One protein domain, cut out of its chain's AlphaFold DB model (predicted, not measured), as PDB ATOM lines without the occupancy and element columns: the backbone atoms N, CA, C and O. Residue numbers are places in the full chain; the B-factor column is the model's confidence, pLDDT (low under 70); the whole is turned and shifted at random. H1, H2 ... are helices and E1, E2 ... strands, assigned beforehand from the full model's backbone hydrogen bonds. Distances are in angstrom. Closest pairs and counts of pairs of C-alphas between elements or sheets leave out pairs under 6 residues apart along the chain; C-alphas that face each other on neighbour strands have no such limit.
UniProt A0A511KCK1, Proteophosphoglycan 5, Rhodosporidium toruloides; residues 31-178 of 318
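AT A GLANCE: This is residues 31 to 178 of the 318 residues of the protein "Proteophosphoglycan 5" of Rhodosporidium toruloides (UniProt A0A511KCK1). What is the picture? There is little regular structure: a compact mass of loops holds two small hairpins, E1 with E2 near H1, and E4 with E5, with E3 apart from both; residues 146 to 151 stick out. How much is named? The printed part has 148 residues, 21 in named elements, in the order H1 E1 E2 E3 E4 E5, a mixed class; both two-stranded sheets are antiparallel. How large? The radius of gyration of the C-alphas is 15.7 A, the spans 48 by 37 by 31 A.

IN THESE COORDINATES: Where is H1? Residues 38 to 42, from C-alpha 38 at (71.529, -88.100, 52.144). Which strands follow? E1 is residues 61 to 63, E2 69 to 71, E3 97 to 100, 9.2 A long, E4 124 to 126 and E5 133 to 135, ending at C-alpha 135 at (69.264, -64.394, 60.181).

HOW THE PARTS SIT: What is near H1? The closest C-alphas of H1 and E2, Cys 41 and Cys 71, are 5.4 A apart; H1's O i to N i+4 pair is within hydrogen-bond range. Which strands pair? The hairpin E1 and E2 is antiparallel, N 62 to O 70 3.0 A; the hairpin E4 and E5 too, N 134 to O 125 2.9 A. And E3? It pairs with no named strand.

THE WHOLE: Is it cut? The printed part has no cut; the links H1 to E1, E2 to E3 and E3 to E4 are long. Where is confidence low? The pLDDT is under 70 at residues 46 to 53, 144 to 153 and 175 to 178.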
ATOM      1  N   CYS A  31      72.378 -80.887  48.960       94.62
ATOM      2  CA  CYS A  31      72.177 -82.333  48.883       94.62
ATOM      3  C   CYS A  31      70.898 -82.707  48.128       94.62
ATOM      4  O   CYS A  31      70.463 -83.849  48.173       94.62
ATOM      5  N   GLY A  32      70.274 -81.770  47.414       92.31
ATOM      6  CA  GLY A  32      69.106 -82.046  46.586       92.31
ATOM      7  C   GLY A  32      68.406 -80.770  46.138       92.31
ATOM      8  O   GLY A  32      68.549 -79.725  46.761       92.31
ATOM      9  N   VAL A  33      67.636 -80.850  45.054       88.50
ATOM     10  CA  VAL A  33      66.796 -79.727  44.590       88.50
ATOM     11  C   VAL A  33      65.323 -80.038  44.828       88.50
ATOM     12  O   VAL A  33      64.654 -79.313  45.548       88.50
ATOM     13  N   ALA A  34      64.825 -81.142  44.268       93.12
ATOM     14  CA  ALA A  34      63.433 -81.572  44.437       93.12
ATOM     15  C   ALA A  34      63.267 -82.738  45.425       93.12
ATOM     16  O   ALA A  34      62.179 -82.952  45.944       93.12
ATOM     17  N   VAL A  35      64.335 -83.504  45.661       94.62
ATOM     18  CA  VAL A  35      64.346 -84.692  46.524       94.62
ATOM     19  C   VAL A  35      65.662 -84.689  47.309       94.62
ATOM     20  O   VAL A  35      66.696 -84.396  46.696       94.62
ATOM     21  N   PRO A  36      65.655 -85.000  48.619       96.69
ATOM     22  CA  PRO A  36      66.877 -85.078  49.412       96.69
ATOM     23  C   PRO A  36      67.740 -86.274  48.991       96.69
ATOM     24  O   PRO A  36      67.228 -87.364  48.728       96.69
ATOM     25  N   ASN A  37      69.058 -86.089  48.971       96.75
ATOM     26  CA  ASN A  37      70.053 -87.132  48.734       96.75
ATOM     27  C   ASN A  37      71.057 -87.177  49.894       96.75
ATOM     28  O   ASN A  37      72.124 -86.566  49.843       96.75
ATOM     29  N   GLN A  38      70.721 -87.953  50.927       97.12
ATOM     30  CA  GLN A  38      71.529 -88.100  52.144       97.12
ATOM     31  C   GLN A  38      72.976 -88.541  51.865       97.12
ATOM     32  O   GLN A  38      73.897 -88.066  52.517       97.12
ATOM     33  N   ARG A  39      73.207 -89.342  50.813       95.94
ATOM     34  CA  ARG A  39      74.558 -89.795  50.436       95.94
ATOM     35  C   ARG A  39      75.514 -88.646  50.124       95.94
ATOM     36  O   ARG A  39      76.722 -88.823  50.229       95.94
ATOM     37  N   THR A  40      74.993 -87.490  49.707       93.56
ATOM     38  CA  THR A  40      75.811 -86.289  49.501       93.56
ATOM     39  C   THR A  40      76.373 -85.772  50.823       93.56
ATOM     40  O   THR A  40      77.534 -85.379  50.844       93.56
ATOM     41  N   CYS A  41      75.593 -85.822  51.904       94.38
ATOM     42  CA  CYS A  41      76.027 -85.417  53.241       94.38
ATOM     43  C   CYS A  41      76.920 -86.477  53.889       94.38
ATOM     44  O   CYS A  41      77.951 -86.130  54.448       94.38
ATOM     45  N   ASP A  42      76.617 -87.766  53.708       93.25
ATOM     46  CA  ASP A  42      77.463 -88.863  54.210       93.25
ATOM     47  C   ASP A  42      78.868 -88.855  53.569       93.25
ATOM     48  O   ASP A  42      79.845 -89.317  54.152       93.25
ATOM     49  N   ALA A  43      78.982 -88.323  52.344       89.81
ATOM     50  CA  ALA A  43      80.256 -88.141  51.653       89.81
ATOM     51  C   ALA A  43      81.044 -86.909  52.139       89.81
ATOM     52  O   ALA A  43      82.215 -86.756  51.776       89.81
ATOM     53  N   LEU A  44      80.432 -86.030  52.944       87.69
ATOM     54  CA  LEU A  44      81.119 -84.922  53.599       87.69
ATOM     55  C   LEU A  44      81.948 -85.468  54.763       87.69
ATOM     56  O   LEU A  44      81.560 -85.445  55.923       87.69
ATOM     57  N   SER A  45      83.140 -85.957  54.453       77.94
ATOM     58  CA  SER A  45      84.157 -86.202  55.470       77.94
ATOM     59  C   SER A  45      84.867 -84.896  55.794       77.94
ATOM     60  O   SER A  45      85.154 -84.140  54.864       77.94
ATOM     61  N   HIS A  46      85.250 -84.676  57.054       60.78
ATOM     62  CA  HIS A  46      86.179 -83.608  57.424       60.78
ATOM     63  C   HIS A  46      87.440 -83.724  56.549       60.78
ATOM     64  O   HIS A  46      88.251 -84.633  56.758       60.78
ATOM     65  N   PRO A  47      87.670 -82.840  55.561       50.38
ATOM     66  CA  PRO A  47      88.989 -82.761  54.980       50.38
ATOM     67  C   PRO A  47      89.830 -82.119  56.078       50.38
ATOM     68  O   PRO A  47      89.438 -81.073  56.597       50.38
ATOM     69  N   THR A  48      90.976 -82.706  56.437       44.00
ATOM     70  CA  THR A  48      92.061 -81.977  57.124       44.00
ATOM     71  C   THR A  48      92.038 -80.530  56.639       44.00
ATOM     72  O   THR A  48      92.151 -80.348  55.427       44.00
ATOM     73  N   ALA A  49      91.764 -79.573  57.532       44.28
ATOM     74  CA  ALA A  49      91.231 -78.226  57.296       44.28
ATOM     75  C   ALA A  49      92.025 -77.337  56.308       44.28
ATOM     76  O   ALA A  49      92.448 -76.234  56.628       44.28
ATOM     77  N   ARG A  50      92.212 -77.775  55.060       41.06
ATOM     78  CA  ARG A  50      93.125 -77.169  54.081       41.06
ATOM     79  C   ARG A  50      92.663 -75.801  53.577       41.06
ATOM     80  O   ARG A  50      93.373 -75.205  52.775       41.06
ATOM     81  N   ARG A  51      91.484 -75.318  53.992       50.81
ATOM     82  CA  ARG A  51      90.918 -74.017  53.589       50.81
ATOM     83  C   ARG A  51      90.074 -73.317  54.664       50.81
ATOM     84  O   ARG A  51      89.319 -72.422  54.312       50.81
ATOM     85  N   GLY A  52      90.133 -73.744  55.931       56.09
ATOM     86  CA  GLY A  52      89.381 -73.093  57.020       56.09
ATOM     87  C   GLY A  52      87.846 -73.117  56.889       56.09
ATOM     88  O   GLY A  52      87.158 -72.474  57.673       56.09
ATOM     89  N   LEU A  53      87.291 -73.849  55.917       64.44
ATOM     90  CA  LEU A  53      85.850 -73.995  55.741       64.44
ATOM     91  C   LEU A  53      85.359 -75.141  56.631       64.44
ATOM     92  O   LEU A  53      85.674 -76.301  56.362       64.44
ATOM     93  N   LEU A  54      84.598 -74.820  57.678       75.81
ATOM     94  CA  LEU A  54      83.872 -75.816  58.470       75.81
ATOM     95  C   LEU A  54      82.859 -76.515  57.559       75.81
ATOM     96  O   LEU A  54      82.011 -75.846  56.974       75.81
ATOM     97  N   VAL A  55      82.983 -77.830  57.400       86.31
ATOM     98  CA  VAL A  55      82.062 -78.671  56.623       86.31
ATOM     99  C   VAL A  55      81.223 -79.461  57.626       86.31
ATOM    100  O   VAL A  55      81.832 -80.054  58.518       86.31
ATOM    101  N   PRO A  56      79.883 -79.494  57.500       89.94
ATOM    102  CA  PRO A  56      79.041 -80.258  58.404       89.94
ATOM    103  C   PRO A  56      79.263 -81.756  58.166       89.94
ATOM    104  O   PRO A  56      78.905 -82.282  57.109       89.94
ATOM    105  N   ILE A  57      79.878 -82.436  59.129       91.19
ATOM    106  CA  ILE A  57      80.108 -83.889  59.092       91.19
ATOM    107  C   ILE A  57      78.907 -84.615  59.690       91.19
ATOM    108  O   ILE A  57      78.209 -84.031  60.507       91.19
ATOM    109  N   ASP A  58      78.654 -85.862  59.287       93.00
ATOM    110  CA  ASP A  58      77.567 -86.698  59.833       93.00
ATOM    111  C   ASP A  58      76.211 -85.963  59.918       93.00
ATOM    112  O   ASP A  58      75.463 -86.074  60.894       93.00
ATOM    113  N   SER A  59      75.934 -85.146  58.900       95.00
ATOM    114  CA  SER A  59      74.844 -84.176  58.886       95.00
ATOM    115  C   SER A  59      73.635 -84.677  58.099       95.00
ATOM    116  O   SER A  59      73.761 -85.417  57.121       95.00
ATOM    117  N   GLU A  60      72.433 -84.276  58.514       97.25
ATOM    118  CA  GLU A  60      71.188 -84.652  57.833       97.25
ATOM    119  C   GLU A  60      70.911 -83.729  56.636       97.25
ATOM    120  O   GLU A  60      71.083 -82.509  56.707       97.25
ATOM    121  N   CYS A  61      70.460 -84.317  55.529       97.31
ATOM    122  CA  CYS A  61      69.986 -83.604  54.351       97.31
ATOM    123  C   CYS A  61      68.537 -83.142  54.559       97.31
ATOM    124  O   CYS A  61      67.600 -83.927  54.379       97.31
ATOM    125  N   VAL A  62      68.337 -81.868  54.901       96.62
ATOM    126  CA  VAL A  62      67.003 -81.316  55.196       96.62
ATOM    127  C   VAL A  62      66.591 -80.214  54.229       96.62
ATOM    128  O   VAL A  62      67.417 -79.602  53.555       96.62
ATOM    129  N   ALA A  63      65.280 -79.996  54.114       94.50
ATOM    130  CA  ALA A  63      64.715 -78.993  53.220       94.50
ATOM    131  C   ALA A  63      64.968 -77.573  53.742       94.50
ATOM    132  O   ALA A  63      64.779 -77.295  54.922       94.50
ATOM    133  N   ALA A  64      65.287 -76.656  52.833       90.81
ATOM    134  CA  ALA A  64      65.479 -75.239  53.114       90.81
ATOM    135  C   ALA A  64      64.445 -74.393  52.346       90.81
ATOM    136  O   ALA A  64      64.759 -73.561  51.488       90.81
ATOM    137  N   GLY A  65      63.165 -74.662  52.608       87.19
ATOM    138  CA  GLY A  65      62.049 -74.002  51.931       87.19
ATOM    139  C   GLY A  65      62.038 -74.262  50.420       87.19
ATOM    140  O   GLY A  65      62.163 -75.397  49.969       87.19
ATOM    141  N   GLN A  66      61.870 -73.206  49.621       85.62
ATOM    142  CA  GLN A  66      61.798 -73.311  48.153       85.62
ATOM    143  C   GLN A  66      63.157 -73.498  47.474       85.62
ATOM    144  O   GLN A  66      63.227 -73.644  46.255       85.62
ATOM    145  N   SER A  67      64.236 -73.466  48.243       84.44
ATOM    146  CA  SER A  67      65.569 -73.328  47.682       84.44
ATOM    147  C   SER A  67      66.334 -74.654  47.584       84.44
ATOM    148  O   SER A  67      67.490 -74.662  47.166       84.44
ATOM    149  N   GLY A  68      65.697 -75.768  47.952       90.69
ATOM    150  CA  GLY A  68      66.237 -77.124  47.839       90.69
ATOM    151  C   GLY A  68      66.506 -77.788  49.187       90.69
ATOM    152  O   GLY A  68      65.854 -77.482  50.184       90.69
ATOM    153  N   TYR A  69      67.458 -78.719  49.194       94.19
ATOM    154  CA  TYR A  69      67.861 -79.509  50.354       94.19
ATOM    155  C   TYR A  69      69.354 -79.340  50.617       94.19
ATOM    156  O   TYR A  69      70.147 -79.331  49.669       94.19
ATOM    157  N   PHE A  70      69.736 -79.229  51.889       94.50
ATOM    158  CA  PHE A  70      71.100 -78.908  52.307       94.50
ATOM    159  C   PHE A  70      71.522 -79.742  53.515       94.50
ATOM    160  O   PHE A  70      70.707 -80.070  54.379       94.50
ATOM    161  N   CYS A  71      72.801 -80.105  53.544       95.62
ATOM    162  CA  CYS A  71      73.402 -80.856  54.640       95.62
ATOM    163  C   CYS A  71      73.565 -79.962  55.863       95.62
ATOM    164  O   CYS A  71      74.152 -78.893  55.733       95.62
ATOM    165  N   GLY A  72      73.080 -80.394  57.029       95.12
ATOM    166  CA  GLY A  72      73.281 -79.671  58.291       95.12
ATOM    167  C   GLY A  72      72.530 -78.342  58.377       95.12
ATOM    168  O   GLY A  72      72.907 -77.463  59.149       95.12
ATOM    169  N   TRP A  73      71.498 -78.159  57.554       95.75
ATOM    170  CA  TRP A  73      70.689 -76.945  57.567       95.75
ATOM    171  C   TRP A  73      69.781 -76.876  58.802       95.75
ATOM    172  O   TRP A  73      69.555 -77.879  59.478       95.75
ATOM    173  N   ALA A  74      69.239 -75.693  59.099       95.44
ATOM    174  CA  ALA A  74      68.311 -75.507  60.207       95.44
ATOM    175  C   ALA A  74      67.152 -76.525  60.161       95.44
ATOM    176  O   ALA A  74      66.516 -76.719  59.120       95.44
ATOM    177  N   GLY A  75      66.909 -77.192  61.291       95.62
ATOM    178  CA  GLY A  75      65.983 -78.319  61.431       95.62
ATOM    179  C   GLY A  75      66.608 -79.710  61.243       95.62
ATOM    180  O   GLY A  75      65.957 -80.700  61.576       95.62
ATOM    181  N   ALA A  76      67.851 -79.815  60.754       96.94
ATOM    182  CA  ALA A  76      68.601 -81.073  60.711       96.94
ATOM    183  C   ALA A  76      68.861 -81.598  62.120       96.94
ATOM    184  O   ALA A  76      69.209 -80.819  63.009       96.94
ATOM    185  N   ARG A  77      68.733 -82.911  62.328       97.19
ATOM    186  CA  ARG A  77      69.115 -83.528  63.601       97.19
ATOM    187  C   ARG A  77      70.608 -83.390  63.843       97.19
ATOM    188  O   ARG A  77      71.416 -83.553  62.930       97.19
ATOM    189  N   CYS A  78      70.958 -83.163  65.098       96.06
ATOM    190  CA  CYS A  78      72.340 -83.043  65.527       96.06
ATOM    191  C   CYS A  78      72.499 -83.505  66.980       96.06
ATOM    192  O   CYS A  78      71.560 -83.491  67.774       96.06
ATOM    193  N   THR A  79      73.715 -83.898  67.320       94.81
ATOM    194  CA  THR A  79      74.227 -84.095  68.681       94.81
ATOM    195  C   THR A  79      75.445 -83.204  68.941       94.81
ATOM    196  O   THR A  79      75.947 -83.165  70.055       94.81
ATOM    197  N   SER A  80      75.954 -82.501  67.921       92.00
ATOM    198  CA  SER A  80      77.045 -81.530  68.040       92.00
ATOM    199  C   SER A  80      76.959 -80.451  66.958       92.00
ATOM    200  O   SER A  80      76.403 -80.681  65.882       92.00
ATOM    201  N   ASP A  81      77.585 -79.302  67.207       90.12
ATOM    202  CA  ASP A  81      77.643 -78.175  66.260       90.12
ATOM    203  C   ASP A  81      78.351 -78.527  64.945       90.12
ATOM    204  O   ASP A  81      78.084 -77.927  63.907       90.12
ATOM    205  N   LEU A  82      79.226 -79.540  64.957       90.69
ATOM    206  CA  LEU A  82      79.947 -80.001  63.767       90.69
ATOM    207  C   LEU A  82      79.028 -80.620  62.707       90.69
ATOM    208  O   LEU A  82      79.462 -80.804  61.572       90.69
ATOM    209  N   GLN A  83      77.781 -80.940  63.059       94.12
ATOM    210  CA  GLN A  83      76.771 -81.445  62.128       94.12
ATOM    211  C   GLN A  83      75.958 -80.324  61.476       94.12
ATOM    212  O   GLN A  83      75.188 -80.592  60.554       94.12
ATOM    213  N   CYS A  84      76.135 -79.079  61.924       93.81
ATOM    214  CA  CYS A  84      75.408 -77.921  61.428       93.81
ATOM    215  C   CYS A  84      76.256 -77.123  60.431       93.81
ATOM    216  O   CYS A  84      77.466 -76.938  60.583       93.81
ATOM    217  N   ASP A  85      75.622 -76.663  59.360       91.00
ATOM    218  CA  ASP A  85      76.260 -75.927  58.278       91.00
ATOM    219  C   ASP A  85      76.495 -74.466  58.669       91.00
ATOM    220  O   ASP A  85      75.862 -73.599  58.095       91.00
ATOM    221  N   PHE A  86      77.383 -74.183  59.628       84.62
ATOM    222  CA  PHE A  86      77.328 -72.960  60.455       84.62
ATOM    223  C   PHE A  86      76.034 -72.900  61.293       84.62
ATOM    224  O   PHE A  86      74.999 -73.448  60.918       84.62
ATOM    225  N   GLY A  87      76.109 -72.298  62.477       81.94
ATOM    226  CA  GLY A  87      75.062 -72.375  63.495       81.94
ATOM    227  C   GLY A  87      75.418 -73.312  64.650       81.94
ATOM    228  O   GLY A  87      76.556 -73.762  64.795       81.94
ATOM    229  N   TYR A  88      74.419 -73.575  65.488       90.00
ATOM    230  CA  TYR A  88      74.552 -74.310  66.746       90.00
ATOM    231  C   TYR A  88      73.556 -75.470  66.792       90.00
ATOM    232  O   TYR A  88      72.454 -75.386  66.240       90.00
ATOM    233  N   CYS A  89      73.935 -76.554  67.455       94.31
ATOM    234  CA  CYS A  89      73.044 -77.658  67.745       94.31
ATOM    235  C   CYS A  89      72.289 -77.387  69.044       94.31
ATOM    236  O   CYS A  89      72.886 -77.343  70.110       94.31
ATOM    237  N   SER A  90      70.960 -77.292  68.992       94.50
ATOM    238  CA  SER A  90      70.131 -77.103  70.199       94.50
ATOM    239  C   SER A  90      70.140 -78.290  71.177       94.50
ATOM    240  O   SER A  90      69.547 -78.199  72.251       94.50
ATOM    241  N   GLY A  91      70.767 -79.405  70.793       90.81
ATOM    242  CA  GLY A  91      70.877 -80.617  71.596       90.81
ATOM    243  C   GLY A  91      71.967 -80.536  72.659       90.81
ATOM    244  O   GLY A  91      72.733 -79.579  72.742       90.81
ATOM    245  N   THR A  92      72.045 -81.584  73.468       86.38
ATOM    246  CA  THR A  92      73.131 -81.795  74.433       86.38
ATOM    247  C   THR A  92      73.806 -83.132  74.143       86.38
ATOM    248  O   THR A  92      73.326 -83.895  73.306       86.38
ATOM    249  N   ASP A  93      74.896 -83.445  74.845       80.00
ATOM    250  CA  ASP A  93      75.590 -84.730  74.681       80.00
ATOM    251  C   ASP A  93      74.661 -85.942  74.929       80.00
ATOM    252  O   ASP A  93      74.868 -87.008  74.348       80.00
ATOM    253  N   ASP A  94      73.614 -85.766  75.746       87.31
ATOM    254  CA  ASP A  94      72.675 -86.822  76.143       87.31
ATOM    255  C   ASP A  94      71.345 -86.804  75.365       87.31
ATOM    256  O   ASP A  94      70.629 -87.809  75.340       87.31
ATOM    257  N   GLU A  95      70.996 -85.686  74.718       93.19
ATOM    258  CA  GLU A  95      69.723 -85.525  74.008       93.19
ATOM    259  C   GLU A  95      69.932 -84.954  72.599       93.19
ATOM    260  O   GLU A  95      70.427 -83.830  72.458       93.19
ATOM    261  N   PRO A  96      69.520 -85.684  71.540       95.00
ATOM    262  CA  PRO A  96      69.634 -85.184  70.180       95.00
ATOM    263  C   PRO A  96      68.764 -83.940  70.006       95.00
ATOM    264  O   PRO A  96      67.592 -83.920  70.385       95.00
ATOM    265  N   GLY A  97      69.336 -82.915  69.389       97.00
ATOM    266  CA  GLY A  97      68.654 -81.672  69.074       97.00
ATOM    267  C   GLY A  97      68.524 -81.444  67.580       97.00
ATOM    268  O   GLY A  97      68.572 -82.368  66.762       97.00
ATOM    269  N   GLN A  98      68.344 -80.174  67.238       97.31
ATOM    270  CA  GLN A  98      68.273 -79.696  65.864       97.31
ATOM    271  C   GLN A  98      69.227 -78.529  65.644       97.31
ATOM    272  O   GLN A  98      69.409 -77.695  66.537       97.31
ATOM    273  N   CYS A  99      69.800 -78.455  64.447       96.38
ATOM    274  CA  CYS A  99      70.526 -77.282  63.994       96.38
ATOM    275  C   CYS A  99      69.579 -76.078  63.965       96.38
ATOM    276  O   CYS A  99      68.472 -76.174  63.427       96.38
ATOM    277  N   ILE A 100      70.008 -74.960  64.545       94.75
ATOM    278  CA  ILE A 100      69.267 -73.689  64.572       94.75
ATOM    279  C   ILE A 100      70.008 -72.607  63.777       94.75
ATOM    280  O   ILE A 100      71.175 -72.792  63.427       94.75
ATOM    281  N   GLY A 101      69.335 -71.488  63.491       93.38
ATOM    282  CA  GLY A 101      69.924 -70.364  62.750       93.38
ATOM    283  C   GLY A 101      69.428 -70.249  61.312       93.38
ATOM    284  O   GLY A 101      70.094 -69.665  60.460       93.38
ATOM    285  N   GLY A 102      68.278 -70.841  61.001       93.69
ATOM    286  CA  GLY A 102      67.648 -70.729  59.693       93.69
ATOM    287  C   GLY A 102      67.193 -69.305  59.381       93.69
ATOM    288  O   GLY A 102      67.253 -68.397  60.203       93.69
ATOM    289  N   LEU A 103      66.705 -69.101  58.158       92.75
ATOM    290  CA  LEU A 103      66.212 -67.797  57.718       92.75
ATOM    291  C   LEU A 103      65.067 -67.307  58.623       92.75
ATOM    292  O   LEU A 103      64.027 -67.960  58.706       92.75
ATOM    293  N   GLY A 104      65.249 -66.145  59.251       92.88
ATOM    294  CA  GLY A 104      64.305 -65.553  60.202       92.88
ATOM    295  C   GLY A 104      64.469 -66.006  61.657       92.88
ATOM    296  O   GLY A 104      63.810 -65.436  62.530       92.88
ATOM    297  N   ASP A 105      65.345 -66.973  61.946       93.75
ATOM    298  CA  ASP A 105      65.663 -67.350  63.325       93.75
ATOM    299  C   ASP A 105      66.411 -66.219  64.032       93.75
ATOM    300  O   ASP A 105      67.114 -65.422  63.406       93.75
ATOM    301  N   SER A 106      66.270 -66.153  65.358       93.88
ATOM    302  CA  SER A 106      67.013 -65.181  66.155       93.88
ATOM    303  C   SER A 106      68.490 -65.548  66.224       93.88
ATOM    304  O   SER A 106      68.839 -66.687  66.516       93.88
ATOM    305  N   CYS A 107      69.339 -64.548  66.025       94.75
ATOM    306  CA  CYS A 107      70.794 -64.653  66.111       94.75
ATOM    307  C   CYS A 107      71.364 -63.655  67.128       94.75
ATOM    308  O   CYS A 107      72.464 -63.128  66.984       94.75
ATOM    309  N   GLU A 108      70.583 -63.365  68.170       93.69
ATOM    310  CA  GLU A 108      71.002 -62.510  69.273       93.69
ATOM    311  C   GLU A 108      71.902 -63.306  70.229       93.69
ATOM    312  O   GLU A 108      71.442 -64.195  70.952       93.69
ATOM    313  N   GLY A 109      73.193 -62.988  70.236       89.25
ATOM    314  CA  GLY A 109      74.163 -63.530  71.175       89.25
ATOM    315  C   GLY A 109      74.314 -62.674  72.444       89.25
ATOM    316  O   GLY A 109      73.760 -61.579  72.558       89.25
ATOM    317  N   PRO A 110      75.140 -63.110  73.414       87.38
ATOM    318  CA  PRO A 110      75.392 -62.366  74.654       87.38
ATOM    319  C   PRO A 110      76.007 -60.971  74.447       87.38
ATOM    320  O   PRO A 110      75.991 -60.148  75.361       87.38
ATOM    321  N   GLY A 111      76.610 -60.732  73.278       89.62
ATOM    322  CA  GLY A 111      77.246 -59.473  72.890       89.62
ATOM    323  C   GLY A 111      76.464 -58.659  71.856       89.62
ATOM    324  O   GLY A 111      77.007 -57.664  71.379       89.62
ATOM    325  N   GLY A 112      75.240 -59.068  71.513       90.81
ATOM    326  CA  GLY A 112      74.466 -58.516  70.400       90.81
ATOM    327  C   GLY A 112      74.341 -59.497  69.225       90.81
ATOM    328  O   GLY A 112      74.579 -60.693  69.412       90.81
ATOM    329  N   PRO A 113      73.993 -59.008  68.020       92.25
ATOM    330  CA  PRO A 113      73.916 -59.811  66.796       92.25
ATOM    331  C   PRO A 113      75.192 -60.626  66.553       92.25
ATOM    332  O   PRO A 113      76.294 -60.073  66.612       92.25
ATOM    333  N   ASP A 114      75.046 -61.918  66.268       91.06
ATOM    334  CA  ASP A 114      76.162 -62.841  66.048       91.06
ATOM    335  C   ASP A 114      75.912 -63.722  64.814       91.06
ATOM    336  O   ASP A 114      75.053 -64.605  64.820       91.06
ATOM    337  N   ASP A 115      76.689 -63.497  63.750       89.31
ATOM    338  CA  ASP A 115      76.615 -64.265  62.498       89.31
ATOM    339  C   ASP A 115      76.896 -65.761  62.702       89.31
ATOM    340  O   ASP A 115      76.424 -66.588  61.925       89.31
ATOM    341  N   SER A 116      77.635 -66.140  63.754       86.12
ATOM    342  CA  SER A 116      77.914 -67.555  64.038       86.12
ATOM    343  C   SER A 116      76.671 -68.343  64.460       86.12
ATOM    344  O   SER A 116      76.679 -69.574  64.398       86.12
ATOM    345  N   LEU A 117      75.594 -67.642  64.833       91.12
ATOM    346  CA  LEU A 117      74.291 -68.222  65.151       91.12
ATOM    347  C   LEU A 117      73.405 -68.418  63.915       91.12
ATOM    348  O   LEU A 117      72.287 -68.906  64.055       91.12
ATOM    349  N   CYS A 118      73.882 -68.053  62.724       93.06
ATOM    350  CA  CYS A 118      73.149 -68.198  61.477       93.06
ATOM    351  C   CYS A 118      73.694 -69.342  60.618       93.06
ATOM    352  O   CYS A 118      74.898 -69.509  60.430       93.06
ATOM    353  N   ALA A 119      72.777 -70.132  60.066       91.75
ATOM    354  CA  ALA A 119      73.078 -71.270  59.223       91.75
ATOM    355  C   ALA A 119      73.464 -70.845  57.800       91.75
ATOM    356  O   ALA A 119      72.972 -69.876  57.216       91.75
ATOM    357  N   GLY A 120      74.341 -71.634  57.202       87.31
ATOM    358  CA  GLY A 120      74.936 -71.460  55.889       87.31
ATOM    359  C   GLY A 120      75.759 -70.183  55.789       87.31
ATOM    360  O   GLY A 120      76.800 -70.046  56.411       87.31
ATOM    361  N   ASN A 121      75.308 -69.274  54.928       83.06
ATOM    362  CA  ASN A 121      75.926 -67.962  54.719       83.06
ATOM    363  C   ASN A 121      74.930 -66.840  55.042       83.06
ATOM    364  O   ASN A 121      74.937 -65.802  54.385       83.06
ATOM    365  N   LEU A 122      73.990 -67.084  55.956       90.62
ATOM    366  CA  LEU A 122      73.057 -66.048  56.375       90.62
ATOM    367  C   LEU A 122      73.778 -65.071  57.309       90.62
ATOM    368  O   LEU A 122      74.410 -65.493  58.270       90.62
ATOM    369  N   GLY A 123      73.663 -63.773  57.033       91.50
ATOM    370  CA  GLY A 123      74.100 -62.733  57.964       91.50
ATOM    371  C   GLY A 123      73.047 -62.460  59.039       91.50
ATOM    372  O   GLY A 123      71.844 -62.499  58.767       91.50
ATOM    373  N   CYS A 124      73.495 -62.142  60.244       94.38
ATOM    374  CA  CYS A 124      72.681 -61.717  61.366       94.38
ATOM    375  C   CYS A 124      72.520 -60.193  61.364       94.38
ATOM    376  O   CYS A 124      73.506 -59.456  61.403       94.38
ATOM    377  N   GLN A 125      71.282 -59.692  61.338       94.88
ATOM    378  CA  GLN A 125      71.034 -58.248  61.411       94.88
ATOM    379  C   GLN A 125      69.828 -57.880  62.259       94.88
ATOM    380  O   GLN A 125      68.841 -58.610  62.331       94.88
ATOM    381  N   VAL A 126      69.914 -56.700  62.875       90.38
ATOM    382  CA  VAL A 126      68.851 -56.116  63.697       90.38
ATOM    383  C   VAL A 126      67.743 -55.568  62.803       90.38
ATOM    384  O   VAL A 126      67.960 -54.642  62.021       90.38
ATOM    385  N   GLU A 127      66.525 -56.087  62.951       84.19
ATOM    386  CA  GLU A 127      65.379 -55.578  62.194       84.19
ATOM    387  C   GLU A 127      64.746 -54.334  62.831       84.19
ATOM    388  O   GLU A 127      63.873 -54.404  63.696       84.19
ATOM    389  N   GLY A 128      65.140 -53.158  62.347       77.00
ATOM    390  CA  GLY A 128      64.567 -51.884  62.782       77.00
ATOM    391  C   GLY A 128      65.172 -51.341  64.088       77.00
ATOM    392  O   GLY A 128      66.078 -51.932  64.666       77.00
ATOM    393  N   PRO A 129      64.701 -50.176  64.571       70.06
ATOM    394  CA  PRO A 129      65.384 -49.404  65.620       70.06
ATOM    395  C   PRO A 129      65.350 -50.033  67.023       70.06
ATOM    396  O   PRO A 129      66.116 -49.626  67.889       70.06
ATOM    397  N   VAL A 130      64.464 -51.005  67.254       75.12
ATOM    398  CA  VAL A 130      64.350 -51.779  68.509       75.12
ATOM    399  C   VAL A 130      64.254 -53.279  68.181       75.12
ATOM    400  O   VAL A 130      63.616 -54.055  68.889       75.12
ATOM    401  N   GLY A 131      64.799 -53.660  67.025       78.50
ATOM    402  CA  GLY A 131      64.647 -54.987  66.446       78.50
ATOM    403  C   GLY A 131      65.290 -56.093  67.255       78.50
ATOM    404  O   GLY A 131      66.268 -55.870  67.959       78.50
ATOM    405  N   LYS A 132      64.774 -57.311  67.089       90.75
ATOM    406  CA  LYS A 132      65.544 -58.519  67.394       90.75
ATOM    407  C   LYS A 132      66.485 -58.788  66.223       90.75
ATOM    408  O   LYS A 132      66.077 -58.595  65.074       90.75
ATOM    409  N   ALA A 133      67.707 -59.230  66.501       94.69
ATOM    410  CA  ALA A 133      68.586 -59.704  65.448       94.69
ATOM    411  C   ALA A 133      68.080 -61.037  64.888       94.69
ATOM    412  O   ALA A 133      67.805 -61.970  65.656       94.69
ATOM    413  N   VAL A 134      67.944 -61.114  63.563       95.81
ATOM    414  CA  VAL A 134      67.501 -62.320  62.852       95.81
ATOM    415  C   VAL A 134      68.380 -62.629  61.644       95.81
ATOM    416  O   VAL A 134      68.931 -61.729  60.999       95.81
ATOM    417  N   CYS A 135      68.496 -63.915  61.324       95.06
ATOM    418  CA  CYS A 135      69.264 -64.394  60.181       95.06
ATOM    419  C   CYS A 135      68.573 -64.031  58.861       95.06
ATOM    420  O   CYS A 135      67.405 -64.361  58.641       95.06
ATOM    421  N   GLY A 136      69.298 -63.357  57.970       93.12
ATOM    422  CA  GLY A 136      68.770 -62.831  56.709       93.12
ATOM    423  C   GLY A 136      67.848 -61.619  56.870       93.12
ATOM    424  O   GLY A 136      67.072 -61.319  55.957       93.12
ATOM    425  N   GLY A 137      67.902 -60.936  58.019       94.06
ATOM    426  CA  GLY A 137      67.156 -59.704  58.275       94.06
ATOM    427  C   GLY A 137      67.568 -58.541  57.364       94.06
ATOM    428  O   GLY A 137      68.507 -58.631  56.568       94.06
ATOM    429  N   GLN A 138      66.865 -57.412  57.459       93.25
ATOM    430  CA  GLN A 138      67.198 -56.230  56.656       93.25
ATOM    431  C   GLN A 138      68.637 -55.747  56.921       93.25
ATOM    432  O   GLN A 138      69.057 -55.590  58.061       93.25
ATOM    433  N   GLY A 139      69.388 -55.499  55.848       91.69
ATOM    434  CA  GLY A 139      70.809 -55.155  55.884       91.69
ATOM    435  C   GLY A 139      71.752 -56.358  55.900       91.69
ATOM    436  O   GLY A 139      72.957 -56.152  55.775       91.69
ATOM    437  N   ALA A 140      71.247 -57.593  56.039       92.19
ATOM    438  CA  ALA A 140      72.109 -58.773  56.096       92.19
ATOM    439  C   ALA A 140      72.834 -58.956  54.768       92.19
ATOM    440  O   ALA A 140      72.263 -58.673  53.713       92.19
ATOM    441  N   ASP A 141      74.084 -59.409  54.815       89.31
ATOM    442  CA  ASP A 141      74.809 -59.729  53.593       89.31
ATOM    443  C   ASP A 141      74.081 -60.868  52.868       89.31
ATOM    444  O   ASP A 141      73.709 -61.886  53.455       89.31
ATOM    445  N   CYS A 142      73.826 -60.655  51.585       88.56
ATOM    446  CA  CYS A 142      73.233 -61.637  50.684       88.56
ATOM    447  C   CYS A 142      74.129 -61.881  49.463       88.56
ATOM    448  O   CYS A 142      73.687 -62.411  48.432       88.56
ATOM    449  N   SER A 143      75.396 -61.480  49.580       79.94
ATOM    450  CA  SER A 143      76.482 -61.840  48.691       79.94
ATOM    451  C   SER A 143      76.873 -63.308  48.881       79.94
ATOM    452  O   SER A 143      76.759 -63.903  49.952       79.94
ATOM    453  N   PHE A 144      77.305 -63.945  47.797       68.38
ATOM    454  CA  PHE A 144      77.751 -65.334  47.843       68.38
ATOM    455  C   PHE A 144      79.209 -65.387  48.323       68.38
ATOM    456  O   PHE A 144      80.105 -64.970  47.590       68.38
ATOM    457  N   HIS A 145      79.485 -65.961  49.499       54.19
ATOM    458  CA  HIS A 145      80.860 -66.261  49.932       54.19
ATOM    459  C   HIS A 145      81.465 -67.423  49.115       54.19
ATOM    460  O   HIS A 145      81.549 -68.571  49.546       54.19
ATOM    461  N   GLY A 146      81.892 -67.123  47.893       53.22
ATOM    462  CA  GLY A 146      82.686 -67.984  47.019       53.22
ATOM    463  C   GLY A 146      83.299 -67.155  45.891       53.22
ATOM    464  O   GLY A 146      83.058 -65.954  45.816       53.22
ATOM    465  N   PHE A 147      84.128 -67.757  45.028       40.75
ATOM    466  CA  PHE A 147      84.787 -67.029  43.934       40.75
ATOM    467  C   PHE A 147      83.750 -66.330  43.040       40.75
ATOM    468  O   PHE A 147      83.125 -66.965  42.185       40.75
ATOM    469  N   TYR A 148      83.567 -65.023  43.245       43.69
ATOM    470  CA  TYR A 148      82.650 -64.205  42.466       43.69
ATOM    471  C   TYR A 148      83.096 -64.211  41.004       43.69
ATOM    472  O   TYR A 148      84.212 -63.811  40.665       43.69
ATOM    473  N   LYS A 149      82.191 -64.622  40.117       46.59
ATOM    474  CA  LYS A 149      82.200 -64.110  38.748       46.59
ATOM    475  C   LYS A 149      81.297 -62.875  38.763       46.59
ATOM    476  O   LYS A 149      80.203 -62.987  39.294       46.59
ATOM    477  N   PRO A 150      81.658 -61.738  38.151       40.88
ATOM    478  CA  PRO A 150      80.801 -60.541  38.069       40.88
ATOM    479  C   PRO A 150      79.377 -60.766  37.508       40.88
ATOM    480  O   PRO A 150      78.553 -59.860  37.528       40.88
ATOM    481  N   SER A 151      79.077 -61.965  36.996       44.66
ATOM    482  CA  SER A 151      77.762 -62.408  36.536       44.66
ATOM    483  C   SER A 151      76.921 -63.160  37.581       44.66
ATOM    484  O   SER A 151      75.795 -63.557  37.262       44.66
ATOM    485  N   THR A 152      77.422 -63.412  38.798       56.41
ATOM    486  CA  THR A 152      76.640 -64.097  39.837       56.41
ATOM    487  C   THR A 152      75.537 -63.186  40.355       56.41
ATOM    488  O   THR A 152      75.778 -62.073  40.815       56.41
ATOM    489  N   LYS A 153      74.298 -63.669  40.229       66.06
ATOM    490  CA  LYS A 153      73.092 -62.944  40.620       66.06
ATOM    491  C   LYS A 153      73.033 -62.795  42.151       66.06
ATOM    492  O   LYS A 153      73.424 -63.734  42.840       66.06
ATOM    493  N   PRO A 154      72.514 -61.667  42.671       76.38
ATOM    494  CA  PRO A 154      72.258 -61.487  44.101       76.38
ATOM    495  C   PRO A 154      71.362 -62.606  44.648       76.38
ATOM    496  O   PRO A 154      70.397 -63.003  43.981       76.38
ATOM    497  N   ASN A 155      71.660 -63.112  45.849       81.81
ATOM    498  CA  ASN A 155      70.909 -64.219  46.432       81.81
ATOM    499  C   ASN A 155      69.692 -63.711  47.213       81.81
ATOM    500  O   ASN A 155      69.727 -63.511  48.423       81.81
ATOM    501  N   ASN A 156      68.572 -63.560  46.511       87.56
ATOM    502  CA  ASN A 156      67.301 -63.166  47.123       87.56
ATOM    503  C   ASN A 156      66.811 -64.133  48.218       87.56
ATOM    504  O   ASN A 156      66.043 -63.711  49.076       87.56
ATOM    505  N   HIS A 157      67.231 -65.404  48.195       87.81
ATOM    506  CA  HIS A 157      66.793 -66.419  49.162       87.81
ATOM    507  C   HIS A 157      67.542 -66.355  50.498       87.81
ATOM    508  O   HIS A 157      67.077 -66.952  51.463       87.81
ATOM    509  N   ALA A 158      68.652 -65.612  50.573       89.62
ATOM    510  CA  ALA A 158      69.317 -65.306  51.842       89.62
ATOM    511  C   ALA A 158      68.608 -64.195  52.636       89.62
ATOM    512  O   ALA A 158      69.001 -63.900  53.757       89.62
ATOM    513  N   CYS A 159      67.574 -63.574  52.062       92.12
ATOM    514  CA  CYS A 159      66.881 -62.446  52.660       92.12
ATOM    515  C   CYS A 159      65.472 -62.828  53.078       92.12
ATOM    516  O   CYS A 159      64.693 -63.315  52.257       92.12
ATOM    517  N   LEU A 160      65.101 -62.500  54.314       92.38
ATOM    518  CA  LEU A 160      63.741 -62.669  54.820       92.38
ATOM    519  C   LEU A 160      62.735 -61.861  53.980       92.38
ATOM    520  O   LEU A 160      61.611 -62.293  53.740       92.38
ATOM    521  N   SER A 161      63.178 -60.721  53.440       91.94
ATOM    522  CA  SER A 161      62.418 -59.893  52.497       91.94
ATOM    523  C   SER A 161      62.234 -60.517  51.105       91.94
ATOM    524  O   SER A 161      61.485 -59.978  50.283       91.94
ATOM    525  N   GLY A 162      62.956 -61.597  50.791       91.12
ATOM    526  CA  GLY A 162      63.032 -62.177  49.451       91.12
ATOM    527  C   GLY A 162      63.716 -61.266  48.424       91.12
ATOM    528  O   GLY A 162      63.478 -61.410  47.219       91.12
ATOM    529  N   PHE A 163      64.507 -60.282  48.867       90.94
ATOM    530  CA  PHE A 163      65.193 -59.345  47.983       90.94
ATOM    531  C   PHE A 163      66.589 -58.971  48.485       90.94
ATOM    532  O   PHE A 163      66.753 -58.364  49.543       90.94
ATOM    533  N   CYS A 164      67.576 -59.277  47.648       89.88
ATOM    534  CA  CYS A 164      68.963 -58.885  47.793       89.88
ATOM    535  C   CYS A 164      69.259 -57.731  46.830       89.88
ATOM    536  O   CYS A 164      69.117 -57.877  45.609       89.88
ATOM    537  N   ASN A 165      69.651 -56.574  47.361       88.69
ATOM    538  CA  ASN A 165      69.942 -55.409  46.535       88.69
ATOM    539  C   ASN A 165      71.230 -55.662  45.719       88.69
ATOM    540  O   ASN A 165      72.285 -55.899  46.302       88.69
ATOM    541  N   PRO A 166      71.195 -55.590  44.374       84.25
ATOM    542  CA  PRO A 166      72.354 -55.900  43.534       84.25
ATOM    543  C   PRO A 166      73.522 -54.920  43.663       84.25
ATOM    544  O   PRO A 166      74.625 -55.249  43.235       84.25
ATOM    545  N   ARG A 167      73.284 -53.709  44.180       84.38
ATOM    546  CA  ARG A 167      74.310 -52.673  44.342       84.38
ATOM    547  C   ARG A 167      74.999 -52.771  45.697       84.38
ATOM    548  O   ARG A 167      76.219 -52.708  45.743       84.38
ATOM    549  N   SER A 168      74.230 -52.901  46.781       86.12
ATOM    550  CA  SER A 168      74.792 -53.006  48.135       86.12
ATOM    551  C   SER A 168      75.143 -54.435  48.540       86.12
ATOM    552  O   SER A 168      75.898 -54.614  49.485       86.12
ATOM    553  N   LEU A 169      74.603 -55.436  47.832       88.12
ATOM    554  CA  LEU A 169      74.672 -56.854  48.192       88.12
ATOM    555  C   LEU A 169      74.118 -57.141  49.594       88.12
ATOM    556  O   LEU A 169      74.552 -58.068  50.265       88.12
ATOM    557  N   SER A 170      73.123 -56.361  50.018       91.31
ATOM    558  CA  SER A 170      72.460 -56.530  51.312       91.31
ATOM    559  C   SER A 170      70.957 -56.732  51.158       91.31
ATOM    560  O   SER A 170      70.333 -56.244  50.204       91.31
ATOM    561  N   CYS A 171      70.359 -57.430  52.115       92.12
ATOM    562  CA  CYS A 171      68.927 -57.656  52.179       92.12
ATOM    563  C   CYS A 171      68.175 -56.338  52.351       92.12
ATOM    564  O   CYS A 171      68.470 -55.539  53.235       92.12
ATOM    565  N   SER A 172      67.190 -56.095  51.495       92.69
ATOM    566  CA  SER A 172      66.417 -54.848  51.488       92.69
ATOM    567  C   SER A 172      64.955 -55.134  51.164       92.69
ATOM    568  O   SER A 172      64.598 -56.238  50.755       92.69
ATOM    569  N   THR A 173      64.083 -54.143  51.321       89.69
ATOM    570  CA  THR A 173      62.711 -54.214  50.804       89.69
ATOM    571  C   THR A 173      62.658 -53.500  49.453       89.69
ATOM    572  O   THR A 173      63.167 -52.392  49.303       89.69
ATOM    573  N   LYS A 174      62.012 -54.110  48.448       78.81
ATOM    574  CA  LYS A 174      61.974 -53.601  47.057       78.81
ATOM    575  C   LYS A 174      61.473 -52.150  46.901       78.81
ATOM    576  O   LYS A 174      61.668 -51.567  45.842       78.81
ATOM    577  N   GLY A 175      60.815 -51.574  47.913       67.69
ATOM    578  CA  GLY A 175      60.214 -50.237  47.856       67.69
ATOM    579  C   GLY A 175      61.069 -49.088  48.402       67.69
ATOM    580  O   GLY A 175      60.849 -47.947  48.004       67.69
ATOM    581  N   LEU A 176      62.038 -49.348  49.287       59.41
ATOM    582  CA  LEU A 176      62.806 -48.280  49.945       59.41
ATOM    583  C   LEU A 176      63.955 -47.751  49.070       59.41
ATOM    584  O   LEU A 176      64.194 -46.544  49.032       59.41
ATOM    585  N   ASP A 177      64.581 -48.621  48.276       53.91
ATOM    586  CA  ASP A 177      65.730 -48.246  47.441       53.91
ATOM    587  C   ASP A 177      65.339 -47.348  46.253       53.91
ATOM    588  O   ASP A 177      66.114 -46.491  45.834       53.91
ATOM    589  N   SER A 178      64.104 -47.463  45.745       52.69
ATOM    590  CA  SER A 178      63.605 -46.574  44.678       52.69
ATOM    591  C   SER A 178      63.256 -45.168  45.184       52.69
ATOM    592  O   SER A 178      63.276 -44.213  44.411       52.69
TER     593      SER A 178